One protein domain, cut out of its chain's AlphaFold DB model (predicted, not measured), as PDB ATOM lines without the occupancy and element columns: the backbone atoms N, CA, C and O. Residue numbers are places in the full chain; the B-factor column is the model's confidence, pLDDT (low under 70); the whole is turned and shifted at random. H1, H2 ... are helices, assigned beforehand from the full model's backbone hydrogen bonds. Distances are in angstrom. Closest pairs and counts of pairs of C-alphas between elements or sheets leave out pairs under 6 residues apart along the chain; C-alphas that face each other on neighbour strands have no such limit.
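Overview. This is residues 47 to 199 of the 511 residues of an uncharacterized protein of Lasiodiplodia theobromae (UniProt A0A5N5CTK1). Look first for a bundle of helices, in which H4, H5, H7 and H6 form a ring of four; H3 and the first part of H1 pack on its H4 and H5 side, while residues 64 to 71, the end of H1 and what follows, stick out. From there the long link, residues 70 to 85, runs back to short H2 near H5. The printed part has 153 residues with seven named helices, H1 to H7 in order, and no named strand: all helix, compact, radius of gyration of the C-alphas 14.9 A, spanning 40 by 38 by 30 A.

Arrangement. Start at H1, residues 48 to 69: with residues 52 to 60 alone it touches H4, residues 115 to 127, opposite ways at 36 degrees, only just steep; the closest C-alphas, Ile 56 and Ala 124, are 6.0 A apart. H1 touches H3, residues 99 to 109, with residues 49 to 53 alone, closest at the C-alphas of Ala 49 and Val 101, 6.0 A. H4 and H5, residues 134 to 154, form a helical hairpin, their closest C-alphas, Val 122 and Val 141, 6.4 A apart. H6, residues 163 to 178, and H7, residues 185 to 197, form another, closest at the C-alphas of Leu 166 and Cys 194, 5.3 A. H2, residues 86 to 89, is near H5. In the six other helices every O i to N i+4 pair is within hydrogen-bond range; H2 is too short for one.

Along the chain. Find C-alpha 48 at (442.597, 0.549, 709.424); H1 runs 32.1 A to C-alpha 69. H5 measures 30.6 A and H6 22.5 A. H7 ends at C-alpha 197, (456.077, 34.993, 720.671).

Size, cuts and confidence. The C-alphas of Thr 47 and Arg 199, the farthest apart, are 45.1 A apart. The printed part has no cut. Look for pLDDT under 70 at residues 48 to 52, 55 to 96, 129 to 131 and 155 to 161.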
ATOM      1  N   THR A  47     438.946  -2.680 710.153       71.81
ATOM      2  CA  THR A  47     439.454  -1.685 709.195       71.81
ATOM      3  C   THR A  47     440.599  -0.865 709.808       71.81
ATOM      4  O   THR A  47     440.654  -0.671 711.024       71.81
ATOM      5  N   ALA A  48     441.495  -0.319 708.977       62.94
ATOM      6  CA  ALA A  48     442.597   0.549 709.424       62.94
ATOM      7  C   ALA A  48     442.117   1.710 710.325       62.94
ATOM      8  O   ALA A  48     442.737   2.015 711.343       62.94
ATOM      9  N   ALA A  49     440.959   2.301 710.009       61.06
ATOM     10  CA  ALA A  49     440.339   3.350 710.818       61.06
ATOM     11  C   ALA A  49     439.888   2.848 712.205       61.06
ATOM     12  O   ALA A  49     440.082   3.543 713.199       61.06
ATOM     13  N   GLN A  50     439.335   1.635 712.302       69.56
ATOM     14  CA  GLN A  50     438.940   1.039 713.586       69.56
ATOM     15  C   GLN A  50     440.154   0.661 714.447       69.56
ATOM     16  O   GLN A  50     440.131   0.859 715.661       69.56
ATOM     17  N   ARG A  51     441.241   0.173 713.836       68.81
ATOM     18  CA  ARG A  51     442.504  -0.107 714.547       68.81
ATOM     19  C   ARG A  51     443.117   1.168 715.115       68.81
ATOM     20  O   ARG A  51     443.503   1.198 716.284       68.81
ATOM     21  N   LEU A  52     443.144   2.230 714.308       66.12
ATOM     22  CA  LEU A  52     443.599   3.546 714.737       66.12
ATOM     23  C   LEU A  52     442.713   4.099 715.867       66.12
ATOM     24  O   LEU A  52     443.240   4.536 716.886       66.12
ATOM     25  N   GLN A  53     441.385   3.995 715.743       70.75
ATOM     26  CA  GLN A  53     440.448   4.401 716.797       70.75
ATOM     27  C   GLN A  53     440.717   3.666 718.115       70.75
ATOM     28  O   GLN A  53     440.754   4.302 719.167       70.75
ATOM     29  N   ASN A  54     440.945   2.350 718.083       71.69
ATOM     30  CA  ASN A  54     441.219   1.563 719.289       71.69
ATOM     31  C   ASN A  54     442.527   1.979 719.973       71.69
ATOM     32  O   ASN A  54     442.557   2.101 721.196       71.69
ATOM     33  N   ARG A  55     443.581   2.265 719.198       67.56
ATOM     34  CA  ARG A  55     444.862   2.759 719.731       67.56
ATOM     35  C   ARG A  55     444.731   4.142 720.360       67.56
ATOM     36  O   ARG A  55     445.162   4.329 721.494       67.56
ATOM     37  N   ILE A  56     444.063   5.071 719.676       62.75
ATOM     38  CA  ILE A  56     443.804   6.416 720.208       62.75
ATOM     39  C   ILE A  56     442.964   6.331 721.493       62.75
ATOM     40  O   ILE A  56     443.265   6.989 722.487       62.75
ATOM     41  N   THR A  57     441.951   5.460 721.519       66.06
ATOM     42  CA  THR A  57     441.097   5.257 722.702       66.06
ATOM     43  C   THR A  57     441.880   4.642 723.867       66.06
ATOM     44  O   THR A  57     441.653   5.006 725.017       66.06
ATOM     45  N   HIS A  58     442.819   3.732 723.595       68.12
ATOM     46  CA  HIS A  58     443.681   3.133 724.614       68.12
ATOM     47  C   HIS A  58     444.627   4.165 725.249       68.12
ATOM     48  O   HIS A  58     444.704   4.257 726.473       68.12
ATOM     49  N   GLU A  59     445.288   4.999 724.440       59.06
ATOM     50  CA  GLU A  59     446.119   6.099 724.953       59.06
ATOM     51  C   GLU A  59     445.290   7.153 725.706       59.06
ATOM     52  O   GLU A  59     445.716   7.657 726.746       59.06
ATOM     53  N   SER A  60     444.071   7.440 725.239       55.81
ATOM     54  CA  SER A  60     443.126   8.326 725.930       55.81
ATOM     55  C   SER A  60     442.706   7.770 727.298       55.81
ATOM     56  O   SER A  60     442.706   8.504 728.286       55.81
ATOM     57  N   LYS A  61     442.449   6.457 727.412       58.84
ATOM     58  CA  LYS A  61     442.167   5.782 728.696       58.84
ATOM     59  C   LYS A  61     443.345   5.846 729.669       58.84
ATOM     60  O   LYS A  61     443.134   6.095 730.852       58.84
ATOM     61  N   LEU A  62     444.581   5.685 729.190       56.38
ATOM     62  CA  LEU A  62     445.777   5.856 730.026       56.38
ATOM     63  C   LEU A  62     445.885   7.285 730.577       56.38
ATOM     64  O   LEU A  62     446.252   7.471 731.735       56.38
ATOM     65  N   ASN A  63     445.493   8.291 729.794       51.94
ATOM     66  CA  ASN A  63     445.418   9.673 730.265       51.94
ATOM     67  C   ASN A  63     444.248   9.924 731.217       51.94
ATOM     68  O   ASN A  63     444.427  10.679 732.164       51.94
ATOM     69  N   GLN A  64     443.077   9.314 731.010       54.88
ATOM     70  CA  GLN A  64     441.967   9.393 731.969       54.88
ATOM     71  C   GLN A  64     442.392   8.848 733.332       54.88
ATOM     72  O   GLN A  64     442.133   9.485 734.346       54.88
ATOM     73  N   LEU A  65     443.130   7.736 733.348       52.34
ATOM     74  CA  LEU A  65     443.739   7.205 734.565       52.34
ATOM     75  C   LEU A  65     444.787   8.175 735.122       52.34
ATOM     76  O   LEU A  65     444.715   8.556 736.283       52.34
ATOM     77  N   ARG A  66     445.712   8.677 734.296       50.38
ATOM     78  CA  ARG A  66     446.729   9.647 734.737       50.38
ATOM     79  C   ARG A  66     446.120  10.931 735.321       50.38
ATOM     80  O   ARG A  66     446.631  11.439 736.309       50.38
ATOM     81  N   ASN A  67     445.035  11.433 734.738       50.44
ATOM     82  CA  ASN A  67     444.299  12.621 735.181       50.44
ATOM     83  C   ASN A  67     443.373  12.337 736.377       50.44
ATOM     84  O   ASN A  67     442.986  13.268 737.071       50.44
ATOM     85  N   ALA A  68     443.009  11.075 736.625       55.66
ATOM     86  CA  ALA A  68     442.331  10.669 737.854       55.66
ATOM     87  C   ALA A  68     443.299  10.644 739.052       55.66
ATOM     88  O   ALA A  68     442.874  10.862 740.183       55.66
ATOM     89  N   PHE A  69     444.595  10.411 738.804       47.97
ATOM     90  CA  PHE A  69     445.629  10.319 739.843       47.97
ATOM     91  C   PHE A  69     446.532  11.559 739.969       47.97
ATOM     92  O   PHE A  69     447.257  11.682 740.954       47.97
ATOM     93  N   LEU A  70     446.497  12.489 739.013       46.75
ATOM     94  CA  LEU A  70     447.191  13.778 739.073       46.75
ATOM     95  C   LEU A  70     446.161  14.907 738.979       46.75
ATOM     96  O   LEU A  70     445.241  14.797 738.169       46.75
ATOM     97  N   PRO A  71     446.302  16.005 739.749       42.50
ATOM     98  CA  PRO A  71     445.374  17.125 739.664       42.50
ATOM     99  C   PRO A  71     445.284  17.606 738.209       42.50
ATOM    100  O   PRO A  71     446.327  17.708 737.549       42.50
ATOM    101  N   PRO A  72     444.073  17.882 737.684       50.12
ATOM    102  CA  PRO A  72     443.910  18.278 736.296       50.12
ATOM    103  C   PRO A  72     444.781  19.509 736.049       50.12
ATOM    104  O   PRO A  72     444.610  20.553 736.683       50.12
ATOM    105  N   GLY A  73     445.764  19.373 735.155       52.34
ATOM    106  CA  GLY A  73     446.530  20.522 734.687       52.34
ATOM    107  C   GLY A  73     445.555  21.588 734.189       52.34
ATOM    108  O   GLY A  73     444.477  21.251 733.696       52.34
ATOM    109  N   LYS A  74     445.894  22.876 734.327       52.72
ATOM    110  CA  LYS A  74     445.001  23.947 733.852       52.72
ATOM    111  C   LYS A  74     444.616  23.662 732.395       52.72
ATOM    112  O   LYS A  74     445.481  23.336 731.586       52.72
ATOM    113  N   GLN A  75     443.334  23.755 732.053       53.31
ATOM    114  CA  GLN A  75     442.928  23.724 730.650       53.31
ATOM    115  C   GLN A  75     443.578  24.923 729.962       53.31
ATOM    116  O   GLN A  75     443.348  26.068 730.344       53.31
ATOM    117  N   TYR A  76     444.477  24.652 729.017       52.91
ATOM    118  CA  TYR A  76     445.288  25.693 728.386       52.91
ATOM    119  C   TYR A  76     444.783  26.082 726.998       52.91
ATOM    120  O   TYR A  76     445.298  27.040 726.434       52.91
ATOM    121  N   LEU A  77     443.841  25.325 726.432       54.00
ATOM    122  CA  LEU A  77     443.342  25.513 725.076       54.00
ATOM    123  C   LEU A  77     441.815  25.436 725.116       54.00
ATOM    124  O   LEU A  77     441.256  24.499 725.682       54.00
ATOM    125  N   SER A  78     441.139  26.441 724.558       53.81
ATOM    126  CA  SER A  78     439.691  26.391 724.376       53.81
ATOM    127  C   SER A  78     439.339  25.294 723.369       53.81
ATOM    128  O   SER A  78     440.076  25.066 722.413       53.81
ATOM    129  N   ALA A  79     438.217  24.600 723.571       50.16
ATOM    130  CA  ALA A  79     437.704  23.656 722.583       50.16
ATOM    131  C   ALA A  79     437.304  24.437 721.323       50.16
ATOM    132  O   ALA A  79     436.292  25.140 721.300       50.16
ATOM    133  N   VAL A  80     438.135  24.368 720.288       51.47
ATOM    134  CA  VAL A  80     437.940  25.140 719.066       51.47
ATOM    135  C   VAL A  80     437.179  24.296 718.042       51.47
ATOM    136  O   VAL A  80     437.715  23.346 717.477       51.47
ATOM    137  N   LYS A  81     435.928  24.679 717.753       51.50
ATOM    138  CA  LYS A  81     435.130  24.154 716.626       51.50
ATOM    139  C   LYS A  81     435.586  24.791 715.306       51.50
ATOM    140  O   LYS A  81     434.810  25.482 714.650       51.50
ATOM    141  N   VAL A  82     436.852  24.639 714.928       50.03
ATOM    142  CA  VAL A  82     437.328  25.160 713.637       50.03
ATOM    143  C   VAL A  82     437.093  24.108 712.568       50.03
ATOM    144  O   VAL A  82     437.757  23.074 712.532       50.03
ATOM    145  N   LYS A  83     436.158  24.410 711.661       54.06
ATOM    146  CA  LYS A  83     436.154  23.827 710.319       54.06
ATOM    147  C   LYS A  83     437.409  24.336 709.619       54.06
ATOM    148  O   LYS A  83     437.446  25.494 709.208       54.06
ATOM    149  N   VAL A  84     438.447  23.507 709.539       55.34
ATOM    150  CA  VAL A  84     439.620  23.805 708.711       55.34
ATOM    151  C   VAL A  84     439.111  23.925 707.268       55.34
ATOM    152  O   VAL A  84     438.513  22.966 706.781       55.34
ATOM    153  N   PRO A  85     439.253  25.082 706.594       52.66
ATOM    154  CA  PRO A  85     438.814  25.221 705.210       52.66
ATOM    155  C   PRO A  85     439.556  24.206 704.336       52.66
ATOM    156  O   PRO A  85     440.781  24.119 704.429       52.66
ATOM    157  N   ASP A  86     438.842  23.473 703.478       49.09
ATOM    158  CA  ASP A  86     439.449  22.490 702.563       49.09
ATOM    159  C   ASP A  86     440.545  23.123 701.678       49.09
ATOM    160  O   ASP A  86     441.543  22.473 701.363       49.09
ATOM    161  N   ASP A  87     440.427  24.421 701.381       42.75
ATOM    162  CA  ASP A  87     441.384  25.193 700.577       42.75
ATOM    163  C   ASP A  87     442.700  25.525 701.308       42.75
ATOM    164  O   ASP A  87     443.715  25.792 700.664       42.75
ATOM    165  N   ALA A  88     442.735  25.482 702.649       46.34
ATOM    166  CA  ALA A  88     443.967  25.683 703.428       46.34
ATOM    167  C   ALA A  88     444.899  24.452 703.398       46.34
ATOM    168  O   ALA A  88     446.022  24.500 703.898       46.34
ATOM    169  N   LEU A  89     444.429  23.349 702.807       49.97
ATOM    170  CA  LEU A  89     445.099  22.058 702.690       49.97
ATOM    171  C   LEU A  89     445.450  21.744 701.228       49.97
ATOM    172  O   LEU A  89     445.326  20.593 700.809       49.97
ATOM    173  N   ALA A  90     445.879  22.737 700.437       43.75
ATOM    174  CA  ALA A  90     446.373  22.495 699.078       43.75
ATOM    175  C   ALA A  90     447.438  21.365 699.110       43.75
ATOM    176  O   ALA A  90     448.469  21.516 699.786       43.75
ATOM    177  N   PRO A  91     447.173  20.193 698.494       52.09
ATOM    178  CA  PRO A  91     447.949  18.991 698.768       52.09
ATOM    179  C   PRO A  91     448.993  18.746 697.674       52.09
ATOM    180  O   PRO A  91     448.700  18.880 696.486       52.09
ATOM    181  N   HIS A  92     450.170  18.249 698.063       53.03
ATOM    182  CA  HIS A  92     450.821  17.258 697.210       53.03
ATOM    183  C   HIS A  92     449.857  16.062 697.103       53.03
ATOM    184  O   HIS A  92     449.302  15.648 698.123       53.03
ATOM    185  N   PRO A  93     449.600  15.504 695.908       54.28
ATOM    186  CA  PRO A  93     448.605  14.443 695.715       54.28
ATOM    187  C   PRO A  93     448.826  13.213 696.615       54.28
ATOM    188  O   PRO A  93     447.866  12.512 696.929       54.28
ATOM    189  N   GLU A  94     450.055  13.008 697.094       54.31
ATOM    190  CA  GLU A  94     450.464  11.928 698.000       54.31
ATOM    191  C   GLU A  94     450.067  12.140 699.479       54.31
ATOM    192  O   GLU A  94     450.042  11.183 700.252       54.31
ATOM    193  N   ASP A  95     449.677  13.359 699.873       61.38
ATOM    194  CA  ASP A  95     449.254  13.709 701.242       61.38
ATOM    195  C   ASP A  95     447.743  13.529 701.481       61.38
ATOM    196  O   ASP A  95     447.211  13.879 702.543       61.38
ATOM    197  N   ARG A  96     447.002  13.023 700.485       67.56
ATOM    198  CA  ARG A  96     445.544  12.890 700.564       67.56
ATOM    199  C   ARG A  96     445.147  11.784 701.540       67.56
ATOM    200  O   ARG A  96     445.075  10.607 701.201       67.56
ATOM    201  N   LEU A  97     444.821  12.198 702.761       77.25
ATOM    202  CA  LEU A  97     444.081  11.381 703.718       77.25
ATOM    203  C   LEU A  97     442.788  10.863 703.081       77.25
ATOM    204  O   LEU A  97     442.036  11.631 702.480       77.25
ATOM    205  N   THR A  98     442.486   9.580 703.277       82.19
ATOM    206  CA  THR A  98     441.156   9.060 702.956       82.19
ATOM    207  C   THR A  98     440.111   9.778 703.811       82.19
ATOM    208  O   THR A  98     440.356  10.099 704.980       82.19
ATOM    209  N   SER A  99     438.919  10.018 703.258       82.19
ATOM    210  CA  SER A  99     437.844  10.739 703.956       82.19
ATOM    211  C   SER A  99     437.485  10.109 705.307       82.19
ATOM    212  O   SER A  99     437.082  10.811 706.230       82.19
ATOM    213  N   SER A 100     437.660   8.790 705.447       80.62
ATOM    214  CA  SER A 100     437.455   8.061 706.701       80.62
ATOM    215  C   SER A 100     438.515   8.385 707.756       80.62
ATOM    216  O   SER A 100     438.157   8.666 708.898       80.62
ATOM    217  N   VAL A 101     439.802   8.398 707.391       81.00
ATOM    218  CA  VAL A 101     440.899   8.743 708.311       81.00
ATOM    219  C   VAL A 101     440.853  10.224 708.678       81.00
ATOM    220  O   VAL A 101     441.024  10.556 709.847       81.00
ATOM    221  N   ARG A 102     440.552  11.116 707.722       85.00
ATOM    222  CA  ARG A 102     440.389  12.551 708.001       85.00
ATOM    223  C   ARG A 102     439.308  12.795 709.057       85.00
ATOM    224  O   ARG A 102     439.607  13.378 710.092       85.00
ATOM    225  N   ARG A 103     438.094  12.267 708.845       84.81
ATOM    226  CA  ARG A 103     436.977  12.393 709.803       84.81
ATOM    227  C   ARG A 103     437.318  11.823 711.177       84.81
ATOM    228  O   ARG A 103     436.869  12.345 712.191       84.81
ATOM    229  N   LEU A 104     438.098  10.742 711.214       85.25
ATOM    230  CA  LEU A 104     438.562  10.152 712.464       85.25
ATOM    231  C   LEU A 104     439.482  11.109 713.226       85.25
ATOM    232  O   LEU A 104     439.265  11.342 714.411       85.25
ATOM    233  N   VAL A 105     440.486  11.671 712.545       86.50
ATOM    234  CA  VAL A 105     441.427  12.627 713.142       86.50
ATOM    235  C   VAL A 105     440.695  13.893 713.588       86.50
ATOM    236  O   VAL A 105     440.920  14.342 714.703       86.50
ATOM    237  N   GLU A 106     439.774  14.424 712.782       86.94
ATOM    238  CA  GLU A 106     438.938  15.581 713.143       86.94
ATOM    239  C   GLU A 106     438.109  15.312 714.402       86.94
ATOM    240  O   GLU A 106     438.164  16.088 715.352       86.94
ATOM    241  N   LYS A 107     437.425  14.163 714.468       85.56
ATOM    242  CA  LYS A 107     436.650  13.764 715.650       85.56
ATOM    243  C   LYS A 107     437.519  13.640 716.905       85.56
ATOM    244  O   LYS A 107     437.061  13.945 718.002       85.56
ATOM    245  N   GLN A 108     438.759  13.172 716.767       85.81
ATOM    246  CA  GLN A 108     439.701  13.081 717.887       85.81
ATOM    247  C   GLN A 108     440.265  14.453 718.277       85.81
ATOM    248  O   GLN A 108     440.435  14.729 719.461       85.81
ATOM    249  N   LEU A 109     440.486  15.345 717.311       85.56
ATOM    250  CA  LEU A 109     440.886  16.730 717.559       85.56
ATOM    251  C   LEU A 109     439.813  17.512 718.323       85.56
ATOM    252  O   LEU A 109     440.154  18.252 719.239       85.56
ATOM    253  N   GLU A 110     438.530  17.295 718.025       82.44
ATOM    254  CA  GLU A 110     437.413  17.886 718.781       82.44
ATOM    255  C   GLU A 110     437.409  17.481 720.265       82.44
ATOM    256  O   GLU A 110     436.873  18.202 721.105       82.44
ATOM    257  N   GLN A 111     438.014  16.337 720.597       81.25
ATOM    258  CA  GLN A 111     438.122  15.823 721.963       81.25
ATOM    259  C   GLN A 111     439.410  16.285 722.670       81.25
ATOM    260  O   GLN A 111     439.507  16.181 723.894       81.25
ATOM    261  N   CYS A 112     440.394  16.811 721.932       80.12
ATOM    262  CA  CYS A 112     441.679  17.236 722.481       80.12
ATOM    263  C   CYS A 112     441.529  18.536 723.283       80.12
ATOM    264  O   CYS A 112     441.370  19.618 722.719       80.12
ATOM    265  N   SER A 113     441.637  18.437 724.609       73.94
ATOM    266  CA  SER A 113     441.533  19.590 725.523       73.94
ATOM    267  C   SER A 113     442.887  19.996 726.111       73.94
ATOM    268  O   SER A 113     443.081  21.136 726.537       73.94
ATOM    269  N   TYR A 114     443.855  19.076 726.119       77.00
ATOM    270  CA  TYR A 114     445.180  19.276 726.692       77.00
ATOM    271  C   TYR A 114     446.277  19.123 725.642       77.00
ATOM    272  O   TYR A 114     446.175  18.344 724.701       77.00
ATOM    273  N   ARG A 115     447.408  19.810 725.852       76.56
ATOM    274  CA  ARG A 115     448.598  19.714 724.981       76.56
ATOM    275  C   ARG A 115     449.099  18.275 724.817       76.56
ATOM    276  O   ARG A 115     449.560  17.899 723.746       76.56
ATOM    277  N   THR A 116     449.006  17.476 725.879       80.50
ATOM    278  CA  THR A 116     449.400  16.064 725.856       80.50
ATOM    279  C   THR A 116     448.508  15.218 724.958       80.50
ATOM    280  O   THR A 116     448.988  14.229 724.419       80.50
ATOM    281  N   ASP A 117     447.252  15.615 724.746       83.31
ATOM    282  CA  ASP A 117     446.325  14.878 723.882       83.31
ATOM    283  C   ASP A 117     446.768  14.983 722.421       83.31
ATOM    284  O   ASP A 117     446.831  13.973 721.726       83.31
ATOM    285  N   TYR A 118     447.202  16.174 721.988       87.44
ATOM    286  CA  TYR A 118     447.779  16.382 720.655       87.44
ATOM    287  C   TYR A 118     449.034  15.530 720.439       87.44
ATOM    288  O   TYR A 118     449.196  14.916 719.386       87.44
ATOM    289  N   LEU A 119     449.924  15.460 721.436       88.06
ATOM    290  CA  LEU A 119     451.147  14.658 721.336       88.06
ATOM    291  C   LEU A 119     450.856  13.155 721.272       88.06
ATOM    292  O   LEU A 119     451.523  12.429 720.530       88.06
ATOM    293  N   ASN A 120     449.877  12.693 722.046       85.75
ATOM    294  CA  ASN A 120     449.434  11.305 722.033       85.75
ATOM    295  C   ASN A 120     448.789  10.971 720.692       85.75
ATOM    296  O   ASN A 120     449.207  10.027 720.036       85.75
ATOM    297  N   LEU A 121     447.896  11.826 720.193       88.81
ATOM    298  CA  LEU A 121     447.297  11.657 718.873       88.81
ATOM    299  C   LEU A 121     448.363  11.547 717.771       88.81
ATOM    300  O   LEU A 121     448.304  10.632 716.950       88.81
ATOM    301  N   VAL A 122     449.378  12.420 717.783       90.94
ATOM    302  CA  VAL A 122     450.527  12.314 716.867       90.94
ATOM    303  C   VAL A 122     451.264  10.988 717.069       90.94
ATOM    304  O   VAL A 122     451.549  10.297 716.096       90.94
ATOM    305  N   SER A 123     451.549  10.590 718.310       89.06
ATOM    306  CA  SER A 123     452.261   9.338 718.607       89.06
ATOM    307  C   SER A 123     451.493   8.108 718.110       89.06
ATOM    308  O   SER A 123     452.066   7.290 717.390       89.06
ATOM    309  N   ALA A 124     450.191   8.022 718.387       87.00
ATOM    310  CA  ALA A 124     449.311   6.956 717.923       87.00
ATOM    311  C   ALA A 124     449.292   6.845 716.389       87.00
ATOM    312  O   ALA A 124     449.385   5.741 715.844       87.00
ATOM    313  N   LEU A 125     449.230   7.983 715.684       88.44
ATOM    314  CA  LEU A 125     449.284   8.037 714.218       88.44
ATOM    315  C   LEU A 125     450.634   7.559 713.673       88.44
ATOM    316  O   LEU A 125     450.688   6.809 712.696       88.44
ATOM    317  N   LEU A 126     451.735   7.955 714.313       86.62
ATOM    318  CA  LEU A 126     453.075   7.551 713.898       86.62
ATOM    319  C   LEU A 126     453.328   6.055 714.130       86.62
ATOM    320  O   LEU A 126     453.897   5.399 713.251       86.62
ATOM    321  N   MET A 127     452.839   5.499 715.243       85.31
ATOM    322  CA  MET A 127     452.961   4.075 715.583       85.31
ATOM    323  C   MET A 127     452.044   3.156 714.763       85.31
ATOM    324  O   MET A 127     452.250   1.939 714.746       85.31
ATOM    325  N   ALA A 128     451.058   3.691 714.040       80.00
ATOM    326  CA  ALA A 128     450.196   2.939 713.122       80.00
ATOM    327  C   ALA A 128     450.914   2.544 711.804       80.00
ATOM    328  O   ALA A 128     450.333   2.588 710.723       80.00
ATOM    329  N   GLN A 129     452.197   2.156 711.884       65.06
ATOM    330  CA  GLN A 129     453.083   1.859 710.747       65.06
ATOM    331  C   GLN A 129     452.542   0.811 709.766       65.06
ATOM    332  O   GLN A 129     452.831   0.921 708.581       65.06
ATOM    333  N   LYS A 130     451.761  -0.171 710.229       65.19
ATOM    334  CA  LYS A 130     451.203  -1.222 709.361       65.19
ATOM    335  C   LYS A 130     449.924  -0.804 708.625       65.19
ATOM    336  O   LYS A 130     449.572  -1.444 707.644       65.19
ATOM    337  N   ASP A 131     449.244   0.244 709.092       67.88
ATOM    338  CA  ASP A 131     447.896   0.603 708.630       67.88
ATOM    339  C   ASP A 131     447.859   1.925 707.836       67.88
ATOM    340  O   ASP A 131     446.911   2.168 707.090       67.88
ATOM    341  N   LEU A 132     448.877   2.786 707.980       77.62
ATOM    342  CA  LEU A 132     448.956   4.102 707.337       77.62
ATOM    343  C   LEU A 132     450.282   4.283 706.598       77.62
ATOM    344  O   LEU A 132     451.357   4.228 707.200       77.62
ATOM    345  N   GLY A 133     450.186   4.566 705.297       82.94
ATOM    346  CA  GLY A 133     451.329   4.955 704.474       82.94
ATOM    347  C   GLY A 133     451.956   6.277 704.929       82.94
ATOM    348  O   GLY A 133     451.336   7.076 705.633       82.94
ATOM    349  N   TYR A 134     453.194   6.520 704.501       84.69
ATOM    350  CA  TYR A 134     453.978   7.695 704.886       84.69
ATOM    351  C   TYR A 134     453.257   9.027 704.597       84.69
ATOM    352  O   TYR A 134     453.121   9.849 705.503       84.69
ATOM    353  N   GLY A 135     452.710   9.202 703.388       83.06
ATOM    354  CA  GLY A 135     451.957  10.409 703.012       83.06
ATOM    355  C   GLY A 135     450.691  10.620 703.850       83.06
ATOM    356  O   GLY A 135     450.386  11.733 704.267       83.06
ATOM    357  N   ALA A 136     450.005   9.539 704.235       84.44
ATOM    358  CA  ALA A 136     448.845   9.629 705.120       84.44
ATOM    359  C   ALA A 136     449.236  10.062 706.545       84.44
ATOM    360  O   ALA A 136     448.522  10.842 707.171       84.44
ATOM    361  N   LYS A 137     450.386   9.613 707.063       88.50
ATOM    362  CA  LYS A 137     450.903  10.097 708.354       88.50
ATOM    363  C   LYS A 137     451.272  11.574 708.287       88.50
ATOM    364  O   LYS A 137     450.881  12.332 709.172       88.50
ATOM    365  N   HIS A 138     451.983  11.972 707.235       89.50
ATOM    366  CA  HIS A 138     452.347  13.364 706.997       89.50
ATOM    367  C   HIS A 138     451.098  14.258 706.923       89.50
ATOM    368  O   HIS A 138     450.987  15.217 707.688       89.50
ATOM    369  N   GLY A 139     450.100  13.879 706.118       87.00
ATOM    370  CA  GLY A 139     448.820  14.582 706.010       87.00
ATOM    371  C   GLY A 139     448.045  14.661 707.330       87.00
ATOM    372  O   GLY A 139     447.497  15.715 707.659       87.00
ATOM    373  N   ALA A 140     448.031  13.589 708.133       88.88
ATOM    374  CA  ALA A 140     447.372  13.590 709.442       88.88
ATOM    375  C   ALA A 140     448.048  14.559 710.420       88.88
ATOM    376  O   ALA A 140     447.374  15.355 711.073       88.88
ATOM    377  N   VAL A 141     449.382  14.544 710.493       91.81
ATOM    378  CA  VAL A 141     450.128  15.462 711.366       91.81
ATOM    379  C   VAL A 141     450.016  16.904 710.871       91.81
ATOM    380  O   VAL A 141     449.858  17.812 711.688       91.81
ATOM    381  N   ARG A 142     450.005  17.130 709.551       91.31
ATOM    382  CA  ARG A 142     449.755  18.446 708.946       91.31
ATOM    383  C   ARG A 142     448.401  19.015 709.373       91.31
ATOM    384  O   ARG A 142     448.350  20.188 709.737       91.31
ATOM    385  N   LEU A 143     447.344  18.197 709.394       90.00
ATOM    386  CA  LEU A 143     446.002  18.586 709.850       90.00
ATOM    387  C   LEU A 143     445.982  18.974 711.337       90.00
ATOM    388  O   LEU A 143     445.423  20.008 711.702       90.00
ATOM    389  N   ILE A 144     446.645  18.185 712.187       91.38
ATOM    390  CA  ILE A 144     446.791  18.482 713.622       91.38
ATOM    391  C   ILE A 144     447.509  19.824 713.820       91.38
ATOM    392  O   ILE A 144     447.043  20.685 714.568       91.38
ATOM    393  N   CYS A 145     448.625  20.031 713.115       91.88
ATOM    394  CA  CYS A 145     449.406  21.263 713.202       91.88
ATOM    395  C   CYS A 145     448.654  22.468 712.630       91.88
ATOM    396  O   CYS A 145     448.776  23.562 713.173       91.88
ATOM    397  N   ALA A 146     447.843  22.281 711.583       89.06
ATOM    398  CA  ALA A 146     446.977  23.325 711.048       89.06
ATOM    399  C   ALA A 146     445.963  23.792 712.101       89.06
ATOM    400  O   ALA A 146     445.829  24.992 712.323       89.06
ATOM    401  N   ASN A 147     445.300  22.865 712.804       86.88
ATOM    402  CA  ASN A 147     444.362  23.214 713.873       86.88
ATOM    403  C   ASN A 147     445.051  24.015 714.997       86.88
ATOM    404  O   ASN A 147     444.567  25.080 715.378       86.88
ATOM    405  N   LEU A 148     446.225  23.564 715.453       88.75
ATOM    406  CA  LEU A 148     447.030  24.292 716.443       88.75
ATOM    407  C   LEU A 148     447.464  25.681 715.944       88.75
ATOM    408  O   LEU A 148     447.466  26.647 716.705       88.75
ATOM    409  N   LEU A 149     447.810  25.804 714.663       88.06
ATOM    410  CA  LEU A 149     448.179  27.073 714.042       88.06
ATOM    411  C   LEU A 149     447.008  28.062 714.019       88.06
ATOM    412  O   LEU A 149     447.203  29.228 714.359       88.06
ATOM    413  N   TYR A 150     445.794  27.607 713.695       85.12
ATOM    414  CA  TYR A 150     444.586  28.434 713.792       85.12
ATOM    415  C   TYR A 150     444.349  28.932 715.221       85.12
ATOM    416  O   TYR A 150     444.100  30.120 715.414       85.12
ATOM    417  N   GLN A 151     444.531  28.077 716.232       81.94
ATOM    418  CA  GLN A 151     444.418  28.495 717.636       81.94
ATOM    419  C   GLN A 151     445.413  29.612 717.991       81.94
ATOM    420  O   GLN A 151     445.059  30.555 718.698       81.94
ATOM    421  N   VAL A 152     446.644  29.543 717.472       83.88
ATOM    422  CA  VAL A 152     447.666  30.589 717.664       83.88
ATOM    423  C   VAL A 152     447.309  31.902 716.963       83.88
ATOM    424  O   VAL A 152     447.698  32.971 717.442       83.88
ATOM    425  N   PHE A 153     446.577  31.851 715.851       81.12
ATOM    426  CA  PHE A 153     446.090  33.052 715.176       81.12
ATOM    427  C   PHE A 153     444.905  33.704 715.901       81.12
ATOM    428  O   PHE A 153     444.890  34.930 716.014       81.12
ATOM    429  N   ASP A 154     443.958  32.908 716.405       75.81
ATOM    430  CA  ASP A 154     442.698  33.406 716.975       75.81
ATOM    431  C   ASP A 154     442.816  33.865 718.439       75.81
ATOM    432  O   ASP A 154     442.045  34.710 718.894       75.81
ATOM    433  N   GLN A 155     443.783  33.342 719.198       69.19
ATOM    434  CA  GLN A 155     443.962  33.693 720.611       69.19
ATOM    435  C   GLN A 155     444.946  34.863 720.824       69.19
ATOM    436  O   GLN A 155     445.871  35.081 720.030       69.19
ATOM    437  N   PRO A 156     444.815  35.626 721.931       58.56
ATOM    438  CA  PRO A 156     445.795  36.643 722.296       58.56
ATOM    439  C   PRO A 156     447.189  36.016 722.469       58.56
ATOM    440  O   PRO A 156     447.367  35.000 723.139       58.56
ATOM    441  N   ALA A 157     448.196  36.659 721.868       57.19
ATOM    442  CA  ALA A 157     449.553  36.134 721.659       57.19
ATOM    443  C   ALA A 157     450.265  35.566 722.908       57.19
ATOM    444  O   ALA A 157     451.171  34.747 722.771       57.19
ATOM    445  N   ALA A 158     449.876  35.995 724.113       55.22
ATOM    446  CA  ALA A 158     450.490  35.570 725.368       55.22
ATOM    447  C   ALA A 158     449.997  34.201 725.884       55.22
ATOM    448  O   ALA A 158     450.736  33.546 726.616       55.22
ATOM    449  N   GLU A 159     448.792  33.755 725.511       59.28
ATOM    450  CA  GLU A 159     448.179  32.537 726.075       59.28
ATOM    451  C   GLU A 159     448.310  31.319 725.144       59.28
ATOM    452  O   GLU A 159     448.752  30.256 725.588       59.28
ATOM    453  N   ALA A 160     448.045  31.476 723.840       58.22
ATOM    454  CA  ALA A 160     448.146  30.372 722.871       58.22
ATOM    455  C   ALA A 160     449.584  29.968 722.529       58.22
ATOM    456  O   ALA A 160     449.902  28.784 722.440       58.22
ATOM    457  N   ALA A 161     450.460  30.950 722.310       62.84
ATOM    458  CA  ALA A 161     451.803  30.731 721.777       62.84
ATOM    459  C   ALA A 161     452.886  30.716 722.869       62.84
ATOM    460  O   ALA A 161     454.038  31.040 722.595       62.84
ATOM    461  N   GLY A 162     452.528  30.368 724.109       74.50
ATOM    462  CA  GLY A 162     453.452  30.334 725.248       74.50
ATOM    463  C   GLY A 162     454.532  29.243 725.157       74.50
ATOM    464  O   GLY A 162     454.542  28.413 724.245       74.50
ATOM    465  N   ALA A 163     455.448  29.220 726.129       81.81
ATOM    466  CA  ALA A 163     456.644  28.364 726.106       81.81
ATOM    467  C   ALA A 163     456.314  26.864 726.040       81.81
ATOM    468  O   ALA A 163     457.032  26.066 725.445       81.81
ATOM    469  N   SER A 164     455.180  26.489 726.615       83.81
ATOM    470  CA  SER A 164     454.625  25.141 726.583       83.81
ATOM    471  C   SER A 164     454.079  24.735 725.212       83.81
ATOM    472  O   SER A 164     454.168  23.561 724.864       83.81
ATOM    473  N   MET A 165     453.556  25.675 724.416       87.44
ATOM    474  CA  MET A 165     453.205  25.403 723.020       87.44
ATOM    475  C   MET A 165     454.476  25.188 722.196       87.44
ATOM    476  O   MET A 165     454.575  24.202 721.478       87.44
ATOM    477  N   LEU A 166     455.501  26.029 722.379       90.25
ATOM    478  CA  LEU A 166     456.801  25.821 721.733       90.25
ATOM    479  C   LEU A 166     457.412  24.453 722.092       90.25
ATOM    480  O   LEU A 166     457.941  23.767 721.218       90.25
ATOM    481  N   ALA A 167     457.299  24.024 723.354       90.00
ATOM    482  CA  ALA A 167     457.739  22.699 723.790       90.00
ATOM    483  C   ALA A 167     456.969  21.564 723.089       90.00
ATOM    484  O   ALA A 167     457.596  20.612 722.626       90.00
ATOM    485  N   LEU A 168     455.641  21.682 722.955       91.31
ATOM    486  CA  LEU A 168     454.821  20.724 722.203       91.31
ATOM    487  C   LEU A 168     455.269  20.636 720.738       91.31
ATOM    488  O   LEU A 168     455.474  19.538 720.228       91.31
ATOM    489  N   VAL A 169     455.484  21.777 720.077       94.12
ATOM    490  CA  VAL A 169     455.956  21.820 718.683       94.12
ATOM    491  C   VAL A 169     457.312  21.122 718.547       94.12
ATOM    492  O   VAL A 169     457.489  20.306 717.645       94.12
ATOM    493  N   HIS A 170     458.253  21.376 719.463       93.94
ATOM    494  CA  HIS A 170     459.540  20.675 719.464       93.94
ATOM    495  C   HIS A 170     459.376  19.162 719.628       93.94
ATOM    496  O   HIS A 170     460.021  18.407 718.908       93.94
ATOM    497  N   GLN A 171     458.500  18.708 720.526       93.81
ATOM    498  CA  GLN A 171     458.241  17.278 720.726       93.81
ATOM    499  C   GLN A 171     457.633  16.619 719.481       93.81
ATOM    500  O   GLN A 171     458.049  15.519 719.119       93.81
ATOM    501  N   ILE A 172     456.695  17.288 718.802       94.25
ATOM    502  CA  ILE A 172     456.130  16.803 717.532       94.25
ATOM    503  C   ILE A 172     457.227  16.725 716.465       94.25
ATOM    504  O   ILE A 172     457.360  15.695 715.808       94.25
ATOM    505  N   ARG A 173     458.054  17.772 716.331       95.12
ATOM    506  CA  ARG A 173     459.188  17.796 715.398       95.12
ATOM    507  C   ARG A 173     460.149  16.631 715.635       95.12
ATOM    508  O   ARG A 173     460.440  15.912 714.688       95.12
ATOM    509  N   PHE A 174     460.592  16.413 716.874       93.94
ATOM    510  CA  PHE A 174     461.513  15.316 717.192       93.94
ATOM    511  C   PHE A 174     460.913  13.948 716.861       93.94
ATOM    512  O   PHE A 174     461.578  13.132 716.236       93.94
ATOM    513  N   LYS A 175     459.630  13.717 717.174       92.56
ATOM    514  CA  LYS A 175     458.952  12.458 716.823       92.56
ATOM    515  C   LYS A 175     458.884  12.211 715.314       92.56
ATOM    516  O   LYS A 175     458.972  11.061 714.889       92.56
ATOM    517  N   LEU A 176     458.709  13.259 714.506       92.81
ATOM    518  CA  LEU A 176     458.741  13.139 713.046       92.81
ATOM    519  C   LEU A 176     460.151  12.839 712.537       92.81
ATOM    520  O   LEU A 176     460.317  11.928 711.731       92.81
ATOM    521  N   GLU A 177     461.156  13.557 713.044       92.62
ATOM    522  CA  GLU A 177     462.564  13.352 712.685       92.62
ATOM    523  C   GLU A 177     463.035  11.930 713.043       92.62
ATOM    524  O   GLU A 177     463.647  11.266 712.205       92.62
ATOM    525  N   ASP A 178     462.662  11.414 714.220       91.44
ATOM    526  CA  ASP A 178     462.967  10.042 714.661       91.44
ATOM    527  C   ASP A 178     462.371   8.982 713.721       91.44
ATOM    528  O   ASP A 178     462.975   7.941 713.466       91.44
ATOM    529  N   GLN A 179     461.184   9.252 713.169       89.12
ATOM    530  CA  GLN A 179     460.511   8.385 712.196       89.12
ATOM    531  C   GLN A 179     460.930   8.671 710.746       89.12
ATOM    532  O   GLN A 179     460.382   8.061 709.827       89.12
ATOM    533  N   LYS A 180     461.890   9.584 710.528       90.44
ATOM    534  CA  LYS A 180     462.340  10.059 709.211       90.44
ATOM    535  C   LYS A 180     461.197  10.590 708.336       90.44
ATOM    536  O   LYS A 180     461.234  10.439 707.118       90.44
ATOM    537  N   ILE A 181     460.184  11.194 708.959       90.12
ATOM    538  CA  ILE A 181     459.070  11.846 708.269       90.12
ATOM    539  C   ILE A 181     459.402  13.323 708.051       90.12
ATOM    540  O   ILE A 181     459.878  14.006 708.957       90.12
ATOM    541  N   SER A 182     459.146  13.820 706.842       91.00
ATOM    542  CA  SER A 182     459.328  15.217 706.457       91.00
ATOM    543  C   SER A 182     458.472  16.125 707.330       91.00
ATOM    544  O   SER A 182     457.344  15.786 707.686       91.00
ATOM    545  N   LEU A 183     459.007  17.289 707.686       93.00
ATOM    546  CA  LEU A 183     458.291  18.236 708.527       93.00
ATOM    547  C   LEU A 183     457.208  18.955 707.706       93.00
ATOM    548  O   LEU A 183     457.547  19.567 706.692       93.00
ATOM    549  N   PRO A 184     455.936  18.942 708.150       92.38
ATOM    550  CA  PRO A 184     454.888  19.716 707.499       92.38
ATOM    551  C   PRO A 184     455.174  21.221 707.540       92.38
ATOM    552  O   PRO A 184     455.648  21.751 708.551       92.38
ATOM    553  N   ASP A 185     454.787  21.925 706.478       91.31
ATOM    554  CA  ASP A 185     454.784  23.392 706.379       91.31
ATOM    555  C   ASP A 185     454.084  24.053 707.579       91.31
ATOM    556  O   ASP A 185     454.619  24.975 708.201       91.31
ATOM    557  N   THR A 186     452.923  23.521 707.968       92.81
ATOM    558  CA  THR A 186     452.119  24.016 709.089       92.81
ATOM    559  C   THR A 186     452.831  23.872 710.431       92.81
ATOM    560  O   THR A 186     452.718  24.762 711.274       92.81
ATOM    561  N   LEU A 187     453.614  22.804 710.632       95.19
ATOM    562  CA  LEU A 187     454.410  22.609 711.848       95.19
ATOM    563  C   LEU A 187     455.559  23.617 711.923       95.19
ATOM    564  O   LEU A 187     455.805  24.193 712.984       95.19
ATOM    565  N   ILE A 188     456.249  23.850 710.804       95.81
ATOM    566  CA  ILE A 188     457.333  24.836 710.735       95.81
ATOM    567  C   ILE A 188     456.777  26.241 710.986       95.81
ATOM    568  O   ILE A 188     457.315  26.969 711.819       95.81
ATOM    569  N   GLY A 189     455.668  26.603 710.336       94.38
ATOM    570  CA  GLY A 189     454.977  27.874 710.550       94.38
ATOM    571  C   GLY A 189     454.533  28.080 712.000       94.38
ATOM    572  O   GLY A 189     454.781  29.136 712.585       94.38
ATOM    573  N   LEU A 190     453.957  27.048 712.622       94.00
ATOM    574  CA  LEU A 190     453.596  27.053 714.039       94.00
ATOM    575  C   LEU A 190     454.826  27.245 714.939       94.00
ATOM    576  O   LEU A 190     454.788  28.049 715.874       94.00
ATOM    577  N   GLY A 191     455.933  26.563 714.635       95.12
ATOM    578  CA  GLY A 191     457.207  26.712 715.335       95.12
ATOM    579  C   GLY A 191     457.793  28.116 715.234       95.12
ATOM    580  O   GLY A 191     458.205  28.666 716.255       95.12
ATOM    581  N   LEU A 192     457.753  28.732 714.049       95.62
ATOM    582  CA  LEU A 192     458.173  30.121 713.835       95.62
ATOM    583  C   LEU A 192     457.370  31.087 714.714       95.62
ATOM    584  O   LEU A 192     457.959  31.896 715.432       95.62
ATOM    585  N   LEU A 193     456.037  30.984 714.709       92.69
ATOM    586  CA  LEU A 193     455.179  31.866 715.506       92.69
ATOM    587  C   LEU A 193     455.365  31.647 717.011       92.69
ATOM    588  O   LEU A 193     455.446  32.617 717.765       92.69
ATOM    589  N   CYS A 194     455.471  30.398 717.466       91.50
ATOM    590  CA  CYS A 194     455.710  30.098 718.877       91.50
ATOM    591  C   CYS A 194     457.091  30.591 719.324       91.50
ATOM    592  O   CYS A 194     457.209  31.229 720.370       91.50
ATOM    593  N   ALA A 195     458.138  30.359 718.532       92.56
ATOM    594  CA  ALA A 195     459.477  30.848 718.839       92.56
ATOM    595  C   ALA A 195     459.517  32.381 718.890       92.56
ATOM    596  O   ALA A 195     460.121  32.949 719.802       92.56
ATOM    597  N   ALA A 196     458.812  33.045 717.968       90.88
ATOM    598  CA  ALA A 196     458.734  34.495 717.921       90.88
ATOM    599  C   ALA A 196     458.013  35.092 719.141       90.88
ATOM    600  O   ALA A 196     458.526  36.014 719.778       90.88
ATOM    601  N   ASN A 197     456.852  34.538 719.510       86.50
ATOM    602  CA  ASN A 197     456.077  34.993 720.671       86.50
ATOM    603  C   ASN A 197     456.828  34.777 721.993       86.50
ATOM    604  O   ASN A 197     456.811  35.649 722.861       86.50
ATOM    605  N   ASN A 198     457.556  33.661 722.117       85.06
ATOM    606  CA  ASN A 198     458.393  33.364 723.285       85.06
ATOM    607  C   ASN A 198     459.754  34.066 723.272       85.06
ATOM    608  O   ASN A 198     460.533  33.890 724.206       85.06
ATOM    609  N   ARG A 199     460.069  34.832 722.220       87.06
ATOM    610  CA  ARG A 199     461.356  35.531 722.064       87.06
ATOM    611  C   ARG A 199     462.562  34.599 722.091       87.06
ATOM    612  O   ARG A 199     463.664  34.979 722.485       87.06
TER     613      ARG A 199